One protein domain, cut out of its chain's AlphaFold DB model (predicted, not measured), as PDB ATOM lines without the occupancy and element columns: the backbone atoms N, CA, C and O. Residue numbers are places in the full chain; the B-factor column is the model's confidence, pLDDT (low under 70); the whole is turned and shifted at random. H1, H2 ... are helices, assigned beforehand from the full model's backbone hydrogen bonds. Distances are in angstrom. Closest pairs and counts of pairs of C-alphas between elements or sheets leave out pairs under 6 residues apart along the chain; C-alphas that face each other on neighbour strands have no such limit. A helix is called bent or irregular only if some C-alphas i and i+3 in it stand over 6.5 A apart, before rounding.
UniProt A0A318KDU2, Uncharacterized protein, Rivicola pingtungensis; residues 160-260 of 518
ATOM      1  N   VAL A 160       2.890 -54.083  44.808       93.00
ATOM      2  CA  VAL A 160       2.914 -54.357  46.247       93.00
ATOM      3  C   VAL A 160       4.070 -53.602  46.879       93.00
ATOM      4  O   VAL A 160       5.214 -53.788  46.483       93.00
ATOM      5  N   TRP A 161       3.775 -52.787  47.893       93.19
ATOM      6  CA  TRP A 161       4.797 -52.104  48.685       93.19
ATOM      7  C   TRP A 161       5.508 -53.048  49.660       93.19
ATOM      8  O   TRP A 161       4.856 -53.852  50.332       93.19
ATOM      9  N   SER A 162       6.821 -52.878  49.804       95.44
ATOM     10  CA  SER A 162       7.599 -53.396  50.929       95.44
ATOM     11  C   SER A 162       7.188 -52.716  52.238       95.44
ATOM     12  O   SER A 162       6.643 -51.608  52.244       95.44
ATOM     13  N   GLU A 163       7.483 -53.352  53.373       95.06
ATOM     14  CA  GLU A 163       7.223 -52.731  54.676       95.06
ATOM     15  C   GLU A 163       8.108 -51.495  54.905       95.06
ATOM     16  O   GLU A 163       7.661 -50.511  55.492       95.06
ATOM     17  N   GLN A 164       9.332 -51.507  54.369       95.44
ATOM     18  CA  GLN A 164      10.242 -50.365  54.421       95.44
ATOM     19  C   GLN A 164       9.656 -49.148  53.693       95.44
ATOM     20  O   GLN A 164       9.591 -48.061  54.265       95.44
ATOM     21  N   ASP A 165       9.170 -49.332  52.466       95.50
ATOM     22  CA  ASP A 165       8.607 -48.231  51.679       95.50
ATOM     23  C   ASP A 165       7.282 -47.744  52.271       95.50
ATOM     24  O   ASP A 165       7.031 -46.542  52.321       95.50
ATOM     25  N   ARG A 166       6.460 -48.644  52.831       93.38
ATOM     26  CA  ARG A 166       5.260 -48.252  53.596       93.38
ATOM     27  C   ARG A 166       5.597 -47.366  54.789       93.38
ATOM     28  O   ARG A 166       4.864 -46.415  55.061       93.38
ATOM     29  N   ALA A 167       6.678 -47.665  55.508       93.81
ATOM     30  CA  ALA A 167       7.116 -46.849  56.634       93.81
ATOM     31  C   ALA A 167       7.566 -45.450  56.180       93.81
ATOM     32  O   ALA A 167       7.211 -44.465  56.828       93.81
ATOM     33  N   ILE A 168       8.278 -45.352  55.050       93.94
ATOM     34  CA  ILE A 168       8.676 -44.072  54.443       93.94
ATOM     35  C   ILE A 168       7.441 -43.255  54.052       93.94
ATOM     36  O   ILE A 168       7.320 -42.104  54.474       93.94
ATOM     37  N   LEU A 169       6.499 -43.862  53.317       92.06
ATOM     38  CA  LEU A 169       5.262 -43.211  52.878       92.06
ATOM     39  C   LEU A 169       4.492 -42.623  54.069       92.06
ATOM     40  O   LEU A 169       4.243 -41.419  54.100       92.06
ATOM     41  N   ARG A 170       4.223 -43.435  55.104       89.75
ATOM     42  CA  ARG A 170       3.508 -42.995  56.318       89.75
ATOM     43  C   ARG A 170       4.241 -41.874  57.059       89.75
ATOM     44  O   ARG A 170       3.615 -40.917  57.513       89.75
ATOM     45  N   ARG A 171       5.568 -41.991  57.203       92.62
ATOM     46  CA  ARG A 171       6.394 -40.996  57.901       92.62
ATOM     47  C   ARG A 171       6.324 -39.648  57.193       92.62
ATOM     48  O   ARG A 171       6.006 -38.649  57.832       92.62
ATOM     49  N   GLU A 172       6.595 -39.613  55.894       92.56
ATOM     50  CA  GLU A 172       6.642 -38.353  55.151       92.56
ATOM     51  C   GLU A 172       5.254 -37.749  54.916       92.56
ATOM     52  O   GLU A 172       5.115 -36.529  54.944       92.56
ATOM     53  N   GLU A 173       4.200 -38.559  54.778       84.50
ATOM     54  CA  GLU A 173       2.819 -38.058  54.717       84.50
ATOM     55  C   GLU A 173       2.428 -37.287  55.975       84.50
ATOM     56  O   GLU A 173       1.861 -36.199  55.874       84.50
ATOM     57  N   SER A 174       2.792 -37.800  57.154       85.31
ATOM     58  CA  SER A 174       2.522 -37.102  58.415       85.31
ATOM     59  C   SER A 174       3.253 -35.756  58.512       85.31
ATOM     60  O   SER A 174       2.726 -34.798  59.072       85.31
ATOM     61  N   GLN A 175       4.446 -35.656  57.919       85.94
ATOM     62  CA  GLN A 175       5.287 -34.455  57.947       85.94
ATOM     63  C   GLN A 175       4.909 -33.434  56.860       85.94
ATOM     64  O   GLN A 175       5.175 -32.241  57.006       85.94
ATOM     65  N   ALA A 176       4.271 -33.886  55.778       88.19
ATOM     66  CA  ALA A 176       3.960 -33.092  54.590       88.19
ATOM     67  C   ALA A 176       2.445 -32.916  54.343       88.19
ATOM     68  O   ALA A 176       2.036 -32.615  53.215       88.19
ATOM     69  N   SER A 177       1.611 -33.070  55.382       84.50
ATOM     70  CA  SER A 177       0.138 -33.056  55.296       84.50
ATOM     71  C   SER A 177      -0.440 -31.830  54.565       84.50
ATOM     72  O   SER A 177      -1.341 -31.966  53.733       84.50
ATOM     73  N   ASP A 178       0.108 -30.634  54.812       87.31
ATOM     74  CA  ASP A 178      -0.343 -29.396  54.154       87.31
ATOM     75  C   ASP A 178      -0.092 -29.431  52.640       87.31
ATOM     76  O   ASP A 178      -0.972 -29.122  51.836       87.31
ATOM     77  N   THR A 179       1.105 -29.866  52.231       88.25
ATOM     78  CA  THR A 179       1.462 -29.984  50.809       88.25
ATOM     79  C   THR A 179       0.703 -31.109  50.111       88.25
ATOM     80  O   THR A 179       0.333 -30.959  48.949       88.25
ATOM     81  N   LEU A 180       0.390 -32.199  50.817       87.00
ATOM     82  CA  LEU A 180      -0.468 -33.267  50.302       87.00
ATOM     83  C   LEU A 180      -1.873 -32.733  50.001       87.00
ATOM     84  O   LEU A 180      -2.415 -32.978  48.922       87.00
ATOM     85  N   SER A 181      -2.439 -31.951  50.919       86.69
ATOM     86  CA  SER A 181      -3.757 -31.339  50.748       86.69
ATOM     87  C   SER A 181      -3.774 -30.345  49.581       86.69
ATOM     88  O   SER A 181      -4.729 -30.334  48.802       86.69
ATOM     89  N   ALA A 182      -2.692 -29.585  49.386       90.44
ATOM     90  CA  ALA A 182      -2.528 -28.715  48.223       90.44
ATOM     91  C   ALA A 182      -2.523 -29.503  46.898       90.44
ATOM     92  O   ALA A 182      -3.228 -29.121  45.963       90.44
ATOM     93  N   VAL A 183      -1.808 -30.637  46.824       91.62
ATOM     94  CA  VAL A 183      -1.817 -31.510  45.632       91.62
ATOM     95  C   VAL A 183      -3.215 -32.069  45.370       91.62
ATOM     96  O   VAL A 183      -3.686 -32.035  44.234       91.62
ATOM     97  N   LEU A 184      -3.910 -32.552  46.404       89.25
ATOM     98  CA  LEU A 184      -5.263 -33.098  46.264       89.25
ATOM     99  C   LEU A 184      -6.298 -32.043  45.846       89.25
ATOM    100  O   LEU A 184      -7.245 -32.375  45.128       89.25
ATOM    101  N   ALA A 185      -6.141 -30.798  46.295       88.88
ATOM    102  CA  ALA A 185      -6.989 -29.682  45.889       88.88
ATOM    103  C   ALA A 185      -6.715 -29.282  44.430       88.88
ATOM    104  O   ALA A 185      -7.649 -29.170  43.634       88.88
ATOM    105  N   ALA A 186      -5.441 -29.147  44.048       90.56
ATOM    106  CA  ALA A 186      -5.039 -28.776  42.691       90.56
ATOM    107  C   ALA A 186      -5.338 -29.869  41.644       90.56
ATOM    108  O   ALA A 186      -5.496 -29.571  40.461       90.56
ATOM    109  N   SER A 187      -5.455 -31.133  42.065       87.88
ATOM    110  CA  SER A 187      -5.773 -32.279  41.201       87.88
ATOM    111  C   SER A 187      -7.273 -32.533  41.015       87.88
ATOM    112  O   SER A 187      -7.649 -33.504  40.357       87.88
ATOM    113  N   ALA A 188      -8.151 -31.677  41.551       80.94
ATOM    114  CA  ALA A 188      -9.603 -31.859  41.476       80.94
ATOM    115  C   ALA A 188     -10.123 -32.050  40.036       80.94
ATOM    116  O   ALA A 188     -11.006 -32.874  39.811       80.94
ATOM    117  N   SER A 189      -9.528 -31.365  39.052       73.19
ATOM    118  CA  SER A 189      -9.883 -31.477  37.626       73.19
ATOM    119  C   SER A 189      -9.413 -32.774  36.951       73.19
ATOM    120  O   SER A 189      -9.813 -33.067  35.824       73.19
ATOM    121  N   LEU A 190      -8.559 -33.557  37.616       73.19
ATOM    122  CA  LEU A 190      -8.030 -34.828  37.117       73.19
ATOM    123  C   LEU A 190      -8.772 -36.049  37.675       73.19
ATOM    124  O   LEU A 190      -8.537 -37.158  37.188       73.19
ATOM    125  N   ARG A 191      -9.648 -35.866  38.671       65.75
ATOM    126  CA  ARG A 191     -10.348 -36.969  39.338       65.75
ATOM    127  C   ARG A 191     -11.361 -37.628  38.386       65.75
ATOM    128  O   ARG A 191     -12.255 -36.942  37.890       65.75
ATOM    129  N   PRO A 192     -11.274 -38.945  38.128       53.53
ATOM    130  CA  PRO A 192     -12.378 -39.683  37.525       53.53
ATOM    131  C   PRO A 192     -13.576 -39.722  38.492       53.53
ATOM    132  O   PRO A 192     -13.412 -39.557  39.697       53.53
ATOM    133  N   ALA A 193     -14.785 -39.981  37.985       48.81
ATOM    134  CA  ALA A 193     -16.036 -39.992  38.761       48.81
ATOM    135  C   ALA A 193     -16.120 -41.066  39.875       48.81
ATOM    136  O   ALA A 193     -17.134 -41.164  40.565       48.81
ATOM    137  N   ILE A 194     -15.080 -41.886  40.052       50.09
ATOM    138  CA  ILE A 194     -15.012 -42.944  41.062       50.09
ATOM    139  C   ILE A 194     -14.390 -42.361  42.333       50.09
ATOM    140  O   ILE A 194     -13.288 -41.816  42.301       50.09
ATOM    141  N   ILE A 195     -15.096 -42.502  43.455       50.19
ATOM    142  CA  ILE A 195     -14.624 -42.101  44.784       50.19
ATOM    143  C   ILE A 195     -13.395 -42.949  45.129       50.19
ATOM    144  O   ILE A 195     -13.502 -44.161  45.315       50.19
ATOM    145  N   TRP A 196     -12.221 -42.323  45.188       53.03
ATOM    146  CA  TRP A 196     -11.012 -42.977  45.683       53.03
ATOM    147  C   TRP A 196     -11.159 -43.253  47.185       53.03
ATOM    148  O   TRP A 196     -11.623 -42.365  47.907       53.03
ATOM    149  N   PRO A 197     -10.769 -44.441  47.683       50.97
ATOM    150  CA  PRO A 197     -10.619 -44.656  49.117       50.97
ATOM    151  C   PRO A 197      -9.714 -43.562  49.694       50.97
ATOM    152  O   PRO A 197      -8.674 -43.252  49.107       50.97
ATOM    153  N   ALA A 198     -10.117 -42.960  50.815       52.16
ATOM    154  CA  ALA A 198      -9.419 -41.812  51.400       52.16
ATOM    155  C   ALA A 198      -7.923 -42.093  51.648       52.16
ATOM    156  O   ALA A 198      -7.093 -41.210  51.440       52.16
ATOM    157  N   ASP A 199      -7.591 -43.341  51.983       52.81
ATOM    158  CA  ASP A 199      -6.247 -43.773  52.374       52.81
ATOM    159  C   ASP A 199      -5.256 -43.920  51.200       52.81
ATOM    160  O   ASP A 199      -4.069 -44.121  51.434       52.81
ATOM    161  N   ASP A 200      -5.698 -43.792  49.938       73.31
ATOM    162  CA  ASP A 200      -4.811 -43.903  48.758       73.31
ATOM    163  C   ASP A 200      -5.045 -42.787  47.713       73.31
ATOM    164  O   ASP A 200      -4.594 -42.863  46.567       73.31
ATOM    165  N   ALA A 201      -5.729 -41.704  48.108       81.25
ATOM    166  CA  ALA A 201      -6.117 -40.612  47.212       81.25
ATOM    167  C   ALA A 201      -4.918 -39.931  46.534       81.25
ATOM    168  O   ALA A 201      -4.977 -39.612  45.347       81.25
ATOM    169  N   LEU A 202      -3.815 -39.725  47.266       87.44
ATOM    170  CA  LEU A 202      -2.615 -39.130  46.682       87.44
ATOM    171  C   LEU A 202      -1.978 -40.068  45.657       87.44
ATOM    172  O   LEU A 202      -1.557 -39.595  44.604       87.44
ATOM    173  N   GLN A 203      -1.950 -41.382  45.908       89.50
ATOM    174  CA  GLN A 203      -1.431 -42.297  44.897       89.50
ATOM    175  C   GLN A 203      -2.267 -42.219  43.629       89.50
ATOM    176  O   GLN A 203      -1.711 -42.133  42.540       89.50
ATOM    177  N   ALA A 204      -3.587 -42.225  43.764       87.25
ATOM    178  CA  ALA A 204      -4.465 -42.217  42.610       87.25
ATOM    179  C   ALA A 204      -4.260 -40.964  41.727       87.25
ATOM    180  O   ALA A 204      -4.392 -41.051  40.505       87.25
ATOM    181  N   VAL A 205      -3.837 -39.827  42.307       89.94
ATOM    182  CA  VAL A 205      -3.347 -38.670  41.532       89.94
ATOM    183  C   VAL A 205      -2.110 -39.043  40.714       89.94
ATOM    184  O   VAL A 205      -2.099 -38.803  39.510       89.94
ATOM    185  N   PHE A 206      -1.081 -39.630  41.329       92.62
ATOM    186  CA  PHE A 206       0.139 -40.043  40.623       92.62
ATOM    187  C   PHE A 206      -0.139 -41.076  39.527       92.62
ATOM    188  O   PHE A 206       0.374 -40.921  38.419       92.62
ATOM    189  N   ASP A 207      -0.980 -42.076  39.795       89.81
ATOM    190  CA  ASP A 207      -1.375 -43.091  38.813       89.81
ATOM    191  C   ASP A 207      -2.064 -42.429  37.607       89.81
ATOM    192  O   ASP A 207      -1.719 -42.700  36.458       89.81
ATOM    193  N   GLN A 208      -2.977 -41.482  37.854       89.00
ATOM    194  CA  GLN A 208      -3.669 -40.737  36.801       89.00
ATOM    195  C   GLN A 208      -2.725 -39.820  36.008       89.00
ATOM    196  O   GLN A 208      -2.847 -39.720  34.785       89.00
ATOM    197  N   LEU A 209      -1.779 -39.158  36.681       91.62
ATOM    198  CA  LEU A 209      -0.767 -38.322  36.033       91.62
ATOM    199  C   LEU A 209       0.126 -39.148  35.108       91.62
ATOM    200  O   LEU A 209       0.317 -38.774  33.951       91.62
ATOM    201  N   CYS A 210       0.613 -40.292  35.588       91.31
ATOM    202  CA  CYS A 210       1.438 -41.195  34.791       91.31
ATOM    203  C   CYS A 210       0.640 -41.782  33.621       91.31
ATOM    204  O   CYS A 210       1.128 -41.784  32.495       91.31
ATOM    205  N   ARG A 211      -0.616 -42.187  33.842       87.31
ATOM    206  CA  ARG A 211      -1.485 -42.726  32.786       87.31
ATOM    207  C   ARG A 211      -1.780 -41.705  31.681       87.31
ATOM    208  O   ARG A 211      -1.812 -42.067  30.511       87.31
ATOM    209  N   ARG A 212      -2.035 -40.441  32.034       87.75
ATOM    210  CA  ARG A 212      -2.503 -39.421  31.077       87.75
ATOM    211  C   ARG A 212      -1.372 -38.637  30.413       87.75
ATOM    212  O   ARG A 212      -1.495 -38.274  29.246       87.75
ATOM    213  N   PHE A 213      -0.295 -38.367  31.146       89.12
ATOM    214  CA  PHE A 213       0.801 -37.504  30.693       89.12
ATOM    215  C   PHE A 213       2.139 -38.245  30.568       89.12
ATOM    216  O   PHE A 213       3.105 -37.683  30.066       89.12
ATOM    217  N   GLY A 214       2.211 -39.511  30.982       87.62
ATOM    218  CA  GLY A 214       3.428 -40.322  30.976       87.62
ATOM    219  C   GLY A 214       4.249 -40.179  32.256       87.62
ATOM    220  O   GLY A 214       4.793 -41.164  32.730       87.62
ATOM    221  N   ALA A 215       4.307 -38.989  32.856       90.50
ATOM    222  CA  ALA A 215       4.929 -38.755  34.159       90.50
ATOM    223  C   ALA A 215       4.390 -37.460  34.794       90.50
ATOM    224  O   ALA A 215       3.907 -36.590  34.064       90.50
ATOM    225  N   PRO A 216       4.517 -37.269  36.122       91.50
ATOM    226  CA  PRO A 216       4.162 -36.005  36.764       91.50
ATOM    227  C   PRO A 216       4.934 -34.807  36.191       91.50
ATOM    228  O   PRO A 216       4.392 -33.715  36.101       91.50
ATOM    229  N   GLU A 217       6.179 -34.994  35.745       92.06
ATOM    230  CA  GLU A 217       6.988 -33.908  35.171       92.06
ATOM    231  C   GLU A 217       6.563 -33.499  33.750       92.06
ATOM    232  O   GLU A 217       6.993 -32.460  33.264       92.06
ATOM    233  N   ALA A 218       5.728 -34.298  33.082       91.19
ATOM    234  CA  ALA A 218       5.246 -34.037  31.723       91.19
ATOM    235  C   ALA A 218       3.900 -33.284  31.696       91.19
ATOM    236  O   ALA A 218       3.246 -33.205  30.653       91.19
ATOM    237  N   LEU A 219       3.458 -32.765  32.846       91.50
ATOM    238  CA  LEU A 219       2.257 -31.944  32.969       91.50
ATOM    239  C   LEU A 219       2.370 -30.673  32.099       91.50
ATOM    240  O   LEU A 219       3.351 -29.945  32.229       91.50
ATOM    241  N   PRO A 220       1.374 -30.369  31.245       92.69
ATOM    242  CA  PRO A 220       1.348 -29.116  30.490       92.69
ATOM    243  C   PRO A 220       1.204 -27.884  31.395       92.69
ATOM    244  O   PRO A 220       0.525 -27.953  32.422       92.69
ATOM    245  N   ASP A 221       1.710 -26.730  30.946       91.94
ATOM    246  CA  ASP A 221       1.642 -25.441  31.668       91.94
ATOM    247  C   ASP A 221       0.213 -25.012  32.046       91.94
ATOM    248  O   ASP A 221       0.004 -24.288  33.019       91.94
ATOM    249  N   SER A 222      -0.804 -25.517  31.336       90.56
ATOM    250  CA  SER A 222      -2.217 -25.328  31.694       90.56
ATOM    251  C   SER A 222      -2.581 -25.881  33.081       90.56
ATOM    252  O   SER A 222      -3.660 -25.589  33.592       90.56
ATOM    253  N   HIS A 223      -1.702 -26.676  33.697       91.69
ATOM    254  CA  HIS A 223      -1.829 -27.226  35.044       91.69
ATOM    255  C   HIS A 223      -0.864 -26.575  36.057       91.69
ATOM    256  O   HIS A 223      -0.520 -27.216  37.049       91.69
ATOM    257  N   ALA A 224      -0.456 -25.315  35.854       91.94
ATOM    258  CA  ALA A 224       0.509 -24.593  36.701       91.94
ATOM    259  C   ALA A 224       0.296 -24.767  38.220       91.94
ATOM    260  O   ALA A 224       1.223 -25.137  38.932       91.94
ATOM    261  N   ALA A 225      -0.938 -24.622  38.720       92.38
ATOM    262  CA  ALA A 225      -1.231 -24.792  40.149       92.38
ATOM    263  C   ALA A 225      -0.905 -26.202  40.685       92.38
ATOM    264  O   ALA A 225      -0.494 -26.359  41.833       92.38
ATOM    265  N   LEU A 226      -1.083 -27.239  39.859       93.88
ATOM    266  CA  LEU A 226      -0.719 -28.609  40.218       93.88
ATOM    267  C   LEU A 226       0.794 -28.829  40.119       93.88
ATOM    268  O   LEU A 226       1.345 -29.542  40.953       93.88
ATOM    269  N   ILE A 227       1.460 -28.206  39.143       95.06
ATOM    270  CA  ILE A 227       2.924 -28.226  39.018       95.06
ATOM    271  C   ILE A 227       3.559 -27.641  40.289       95.06
ATOM    272  O   ILE A 227       4.397 -28.298  40.908       95.06
ATOM    273  N   ASP A 228       3.091 -26.474  40.737       95.06
ATOM    274  CA  ASP A 228       3.580 -25.816  41.953       95.06
ATOM    275  C   ASP A 228       3.310 -26.656  43.210       95.06
ATOM    276  O   ASP A 228       4.194 -26.836  44.053       95.06
ATOM    277  N   ALA A 229       2.111 -27.237  43.323       95.00
ATOM    278  CA  ALA A 229       1.764 -28.109  44.443       95.00
ATOM    279  C   ALA A 229       2.647 -29.371  44.492       95.00
ATOM    280  O   ALA A 229       3.119 -29.756  45.563       95.00
ATOM    281  N   LEU A 230       2.915 -29.998  43.340       95.12
ATOM    282  CA  LEU A 230       3.807 -31.156  43.235       95.12
ATOM    283  C   LEU A 230       5.259 -30.793  43.559       95.12
ATOM    284  O   LEU A 230       5.940 -31.582  44.214       95.12
ATOM    285  N   ALA A 231       5.729 -29.611  43.150       95.38
ATOM    286  CA  ALA A 231       7.059 -29.116  43.500       95.38
ATOM    287  C   ALA A 231       7.194 -28.888  45.014       95.38
ATOM    288  O   ALA A 231       8.172 -29.330  45.621       95.38
ATOM    289  N   GLY A 232       6.182 -28.279  45.643       94.44
ATOM    290  CA  GLY A 232       6.123 -28.100  47.094       94.44
ATOM    291  C   GLY A 232       6.106 -29.428  47.853       94.44
ATOM    292  O   GLY A 232       6.835 -29.590  48.834       94.44
ATOM    293  N   TYR A 233       5.335 -30.405  47.371       94.75
ATOM    294  CA  TYR A 233       5.311 -31.750  47.943       94.75
ATOM    295  C   TYR A 233       6.661 -32.461  47.792       94.75
ATOM    296  O   TYR A 233       7.199 -32.957  48.780       94.75
ATOM    297  N   ARG A 234       7.278 -32.429  46.605       95.31
ATOM    298  CA  ARG A 234       8.611 -33.004  46.362       95.31
ATOM    299  C   ARG A 234       9.691 -32.394  47.257       95.31
ATOM    300  O   ARG A 234      10.598 -33.106  47.675       95.31
ATOM    301  N   ALA A 235       9.608 -31.097  47.553       94.25
ATOM    302  CA  ALA A 235      10.563 -30.420  48.426       94.25
ATOM    303  C   ALA A 235      10.451 -30.853  49.900       94.25
ATOM    304  O   ALA A 235      11.446 -30.806  50.619       94.25
ATOM    305  N   ARG A 236       9.259 -31.265  50.356       93.50
ATOM    306  CA  ARG A 236       9.007 -31.678  51.750       93.50
ATOM    307  C   ARG A 236       9.013 -33.192  51.975       93.50
ATOM    308  O   ARG A 236       9.315 -33.619  53.081       93.50
ATOM    309  N   ALA A 237       8.674 -33.974  50.955       94.56
ATOM    310  CA  ALA A 237       8.503 -35.426  51.003       94.56
ATOM    311  C   ALA A 237       9.094 -36.070  49.736       94.56
ATOM    312  O   ALA A 237       8.388 -36.632  48.893       94.56
ATOM    313  N   GLY A 238      10.402 -35.881  49.547       93.50
ATOM    314  CA  GLY A 238      11.099 -36.264  48.321       93.50
ATOM    315  C   GLY A 238      11.124 -37.774  48.071       93.50
ATOM    316  O   GLY A 238      10.975 -38.193  46.920       93.50
ATOM    317  N   GLU A 239      11.269 -38.591  49.120       95.19
ATOM    318  CA  GLU A 239      11.280 -40.053  48.988       95.19
ATOM    319  C   GLU A 239       9.879 -40.575  48.654       95.19
ATOM    320  O   GLU A 239       9.712 -41.350  47.711       95.19
ATOM    321  N   SER A 240       8.852 -40.083  49.350       94.00
ATOM    322  CA  SER A 240       7.450 -40.418  49.096       94.00
ATOM    323  C   SER A 240       7.034 -40.007  47.682       94.00
ATOM    324  O   SER A 240       6.460 -40.813  46.951       94.00
ATOM    325  N   TYR A 241       7.422 -38.810  47.228       94.75
ATOM    326  CA  TYR A 241       7.225 -38.388  45.837       94.75
ATOM    327  C   TYR A 241       7.838 -39.386  44.845       94.75
ATOM    328  O   TYR A 241       7.172 -39.809  43.897       94.75
ATOM    329  N   ALA A 242       9.101 -39.775  45.059       95.56
ATOM    330  CA  ALA A 242       9.816 -40.685  44.170       95.56
ATOM    331  C   ALA A 242       9.170 -42.078  44.128       95.56
ATOM    332  O   ALA A 242       8.960 -42.618  43.038       95.56
ATOM    333  N   LEU A 243       8.794 -42.625  45.288       95.69
ATOM    334  CA  LEU A 243       8.102 -43.908  45.402       95.69
ATOM    335  C   LEU A 243       6.756 -43.871  44.671       95.69
ATOM    336  O   LEU A 243       6.496 -44.709  43.807       95.69
ATOM    337  N   ARG A 244       5.915 -42.869  44.952       93.38
ATOM    338  CA  ARG A 244       4.582 -42.730  44.342       93.38
ATOM    339  C   ARG A 244       4.654 -42.569  42.831       93.38
ATOM    340  O   ARG A 244       3.881 -43.202  42.112       93.38
ATOM    341  N   ARG A 245       5.615 -41.776  42.348       94.81
ATOM    342  CA  ARG A 245       5.923 -41.638  40.921       94.81
ATOM    343  C   ARG A 245       6.322 -42.973  40.305       94.81
ATOM    344  O   ARG A 245       5.815 -43.323  39.247       94.81
ATOM    345  N   TRP A 246       7.216 -43.715  40.947       94.50
ATOM    346  CA  TRP A 246       7.649 -45.015  40.448       94.50
ATOM    347  C   TRP A 246       6.502 -46.036  40.386       94.50
ATOM    348  O   TRP A 246       6.310 -46.633  39.326       94.50
ATOM    349  N   ARG A 247       5.680 -46.165  41.442       94.31
ATOM    350  CA  ARG A 247       4.450 -46.983  41.397       94.31
ATOM    351  C   ARG A 247       3.530 -46.534  40.260       94.31
ATOM    352  O   ARG A 247       3.051 -47.380  39.514       94.31
ATOM    353  N   GLY A 248       3.318 -45.226  40.101       92.56
ATOM    354  CA  GLY A 248       2.452 -44.680  39.052       92.56
ATOM    355  C   GLY A 248       2.930 -45.030  37.643       92.56
ATOM    356  O   GLY A 248       2.123 -45.407  36.796       92.56
ATOM    357  N   LEU A 249       4.241 -44.984  37.397       92.81
ATOM    358  CA  LEU A 249       4.842 -45.409  36.129       92.81
ATOM    359  C   LEU A 249       4.689 -46.918  35.895       92.81
ATOM    360  O   LEU A 249       4.316 -47.334  34.797       92.81
ATOM    361  N   ALA A 250       4.948 -47.739  36.919       93.50
ATOM    362  CA  ALA A 250       4.791 -49.189  36.837       93.50
ATOM    363  C   ALA A 250       3.331 -49.584  36.549       93.50
ATOM    364  O   ALA A 250       3.069 -50.391  35.655       93.50
ATOM    365  N   GLN A 251       2.379 -48.953  37.243       92.38
ATOM    366  CA  GLN A 251       0.949 -49.182  37.050       92.38
ATOM    367  C   GLN A 251       0.475 -48.703  35.675       92.38
ATOM    368  O   GLN A 251      -0.222 -49.443  34.988       92.38
ATOM    369  N   ALA A 252       0.892 -47.514  35.223       92.06
ATOM    370  CA  ALA A 252       0.536 -47.010  33.896       92.06
ATOM    371  C   ALA A 252       1.011 -47.955  32.779       92.06
ATOM    372  O   ALA A 252       0.278 -48.203  31.821       92.06
ATOM    373  N   ARG A 253       2.208 -48.540  32.925       94.38
ATOM    374  CA  ARG A 253       2.736 -49.533  31.983       94.38
ATOM    375  C   ARG A 253       1.925 -50.834  31.989       94.38
ATOM    376  O   ARG A 253       1.633 -51.363  30.916       94.38
ATOM    377  N   LEU A 254       1.561 -51.341  33.170       95.38
ATOM    378  CA  LEU A 254       0.702 -52.522  33.322       95.38
ATOM    379  C   LEU A 254      -0.678 -52.294  32.689       95.38
ATOM    380  O   LEU A 254      -1.145 -53.123  31.907       95.38
ATOM    381  N   ASP A 255      -1.294 -51.145  32.971       93.38
ATOM    382  CA  ASP A 255      -2.602 -50.760  32.441       93.38
ATOM    383  C   ASP A 255      -2.585 -50.640  30.914       93.38
ATOM    384  O   ASP A 255      -3.505 -51.117  30.247       93.38
ATOM    385  N   ALA A 256      -1.541 -50.029  30.348       94.56
ATOM    386  CA  ALA A 256      -1.380 -49.912  28.904       94.56
ATOM    387  C   ALA A 256      -1.230 -51.288  28.245       94.56
ATOM    388  O   ALA A 256      -1.961 -51.594  27.305       94.56
ATOM    389  N   ALA A 257      -0.361 -52.158  28.774       96.25
ATOM    390  CA  ALA A 257      -0.204 -53.520  28.264       96.25
ATOM    391  C   ALA A 257      -1.536 -54.296  28.290       96.25
ATOM    392  O   ALA A 257      -1.907 -54.944  27.307       96.25
ATOM    393  N   LEU A 258      -2.288 -54.188  29.390       95.56
ATOM    394  CA  LEU A 258      -3.594 -54.824  29.542       95.56
ATOM    395  C   LEU A 258      -4.615 -54.272  28.535       95.56
ATOM    396  O   LEU A 258      -5.286 -55.044  27.844       95.56
ATOM    397  N   SER A 259      -4.708 -52.946  28.429       94.81
ATOM    398  CA  SER A 259      -5.635 -52.245  27.539       94.81
ATOM    399  C   SER A 259      -5.348 -52.542  26.066       94.81
ATOM    400  O   SER A 259      -6.256 -52.914  25.324       94.81
ATOM    401  N   HIS A 260      -4.084 -52.465  25.644       95.81
ATOM    402  CA  HIS A 260      -3.682 -52.669  24.249       95.81
ATOM    403  C   HIS A 260      -3.869 -54.121  23.802       95.81
ATOM    404  O   HIS A 260      -4.189 -54.378  22.643       95.81
TER     405      HIS A 260
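Overview. This is residues 160 to 260 of the 518 residues of an uncharacterized protein of Rivicola pingtungensis (UniProt A0A318KDU2). The long helix H5 and the helix before it, H4, open as a V from a tight link; H2 runs side by side with H4, H3 crosses H5, and H1 crosses the beginning of H5. The printed part has 101 residues with five named helices, H1 to H5 in chain order, and no named strand: all helix, mostly crossed. It is compact, with a radius of gyration of the C-alphas of 13.0 A and spans of 39 by 34 by 24 A.

Arrangement. H5, residues 238 to 260, is the hub. With residues 244 to 252 alone it touches H3, residues 198 to 213, at a steep tilt of 61 degrees; the closest C-alphas, of Asp 207 and Gly 248, are 4.2 A apart. With residues 239 to 243 alone it touches H1, residues 163 to 175, closest at C-alphas 169 and 240, 5.2 A. H4, residues 221 to 236, and H5 only just touch, only at the corner, with 3 pairs of C-alphas within 8 A, closest Arg 234 and Tyr 241, 5.6 A. H2, residues 177 to 186, touches H4 at a shallow tilt of 11 degrees, opposite ways, closest at C-alphas 186 and 226, 5.0 A. H3 touches H2 with residues 201 to 205 alone, closest at C-alphas 202 and 184, 6.6 A. H3 and H4 are apart. Every O i to N i+4 pair is within hydrogen-bond range in H1, H2 and H5, against 10 of 12 in H3 and in H4.

Along the chain. H1 begins at C-alpha 163 (7.223, -52.731, 54.676) and measures 18.7 A, H2 14.3 A. H3, 23.5 A, and H4, 22.3 A, are irregular: C-alphas 199 and 202 are 8.2 A apart, 222 and 225 8.5 A. H5, 32.7 A, ends at C-alpha 260 (-3.682, -52.669, 24.249).

Size, cuts and confidence. The two C-alphas farthest apart, of Gln 175 and His 260, are 39.3 A apart. The printed part has no cut. The link from H2 to H3, 11 residues, is long. Residues 191 to 199, of which 198 and 199 belong to H3, have pLDDT under 70.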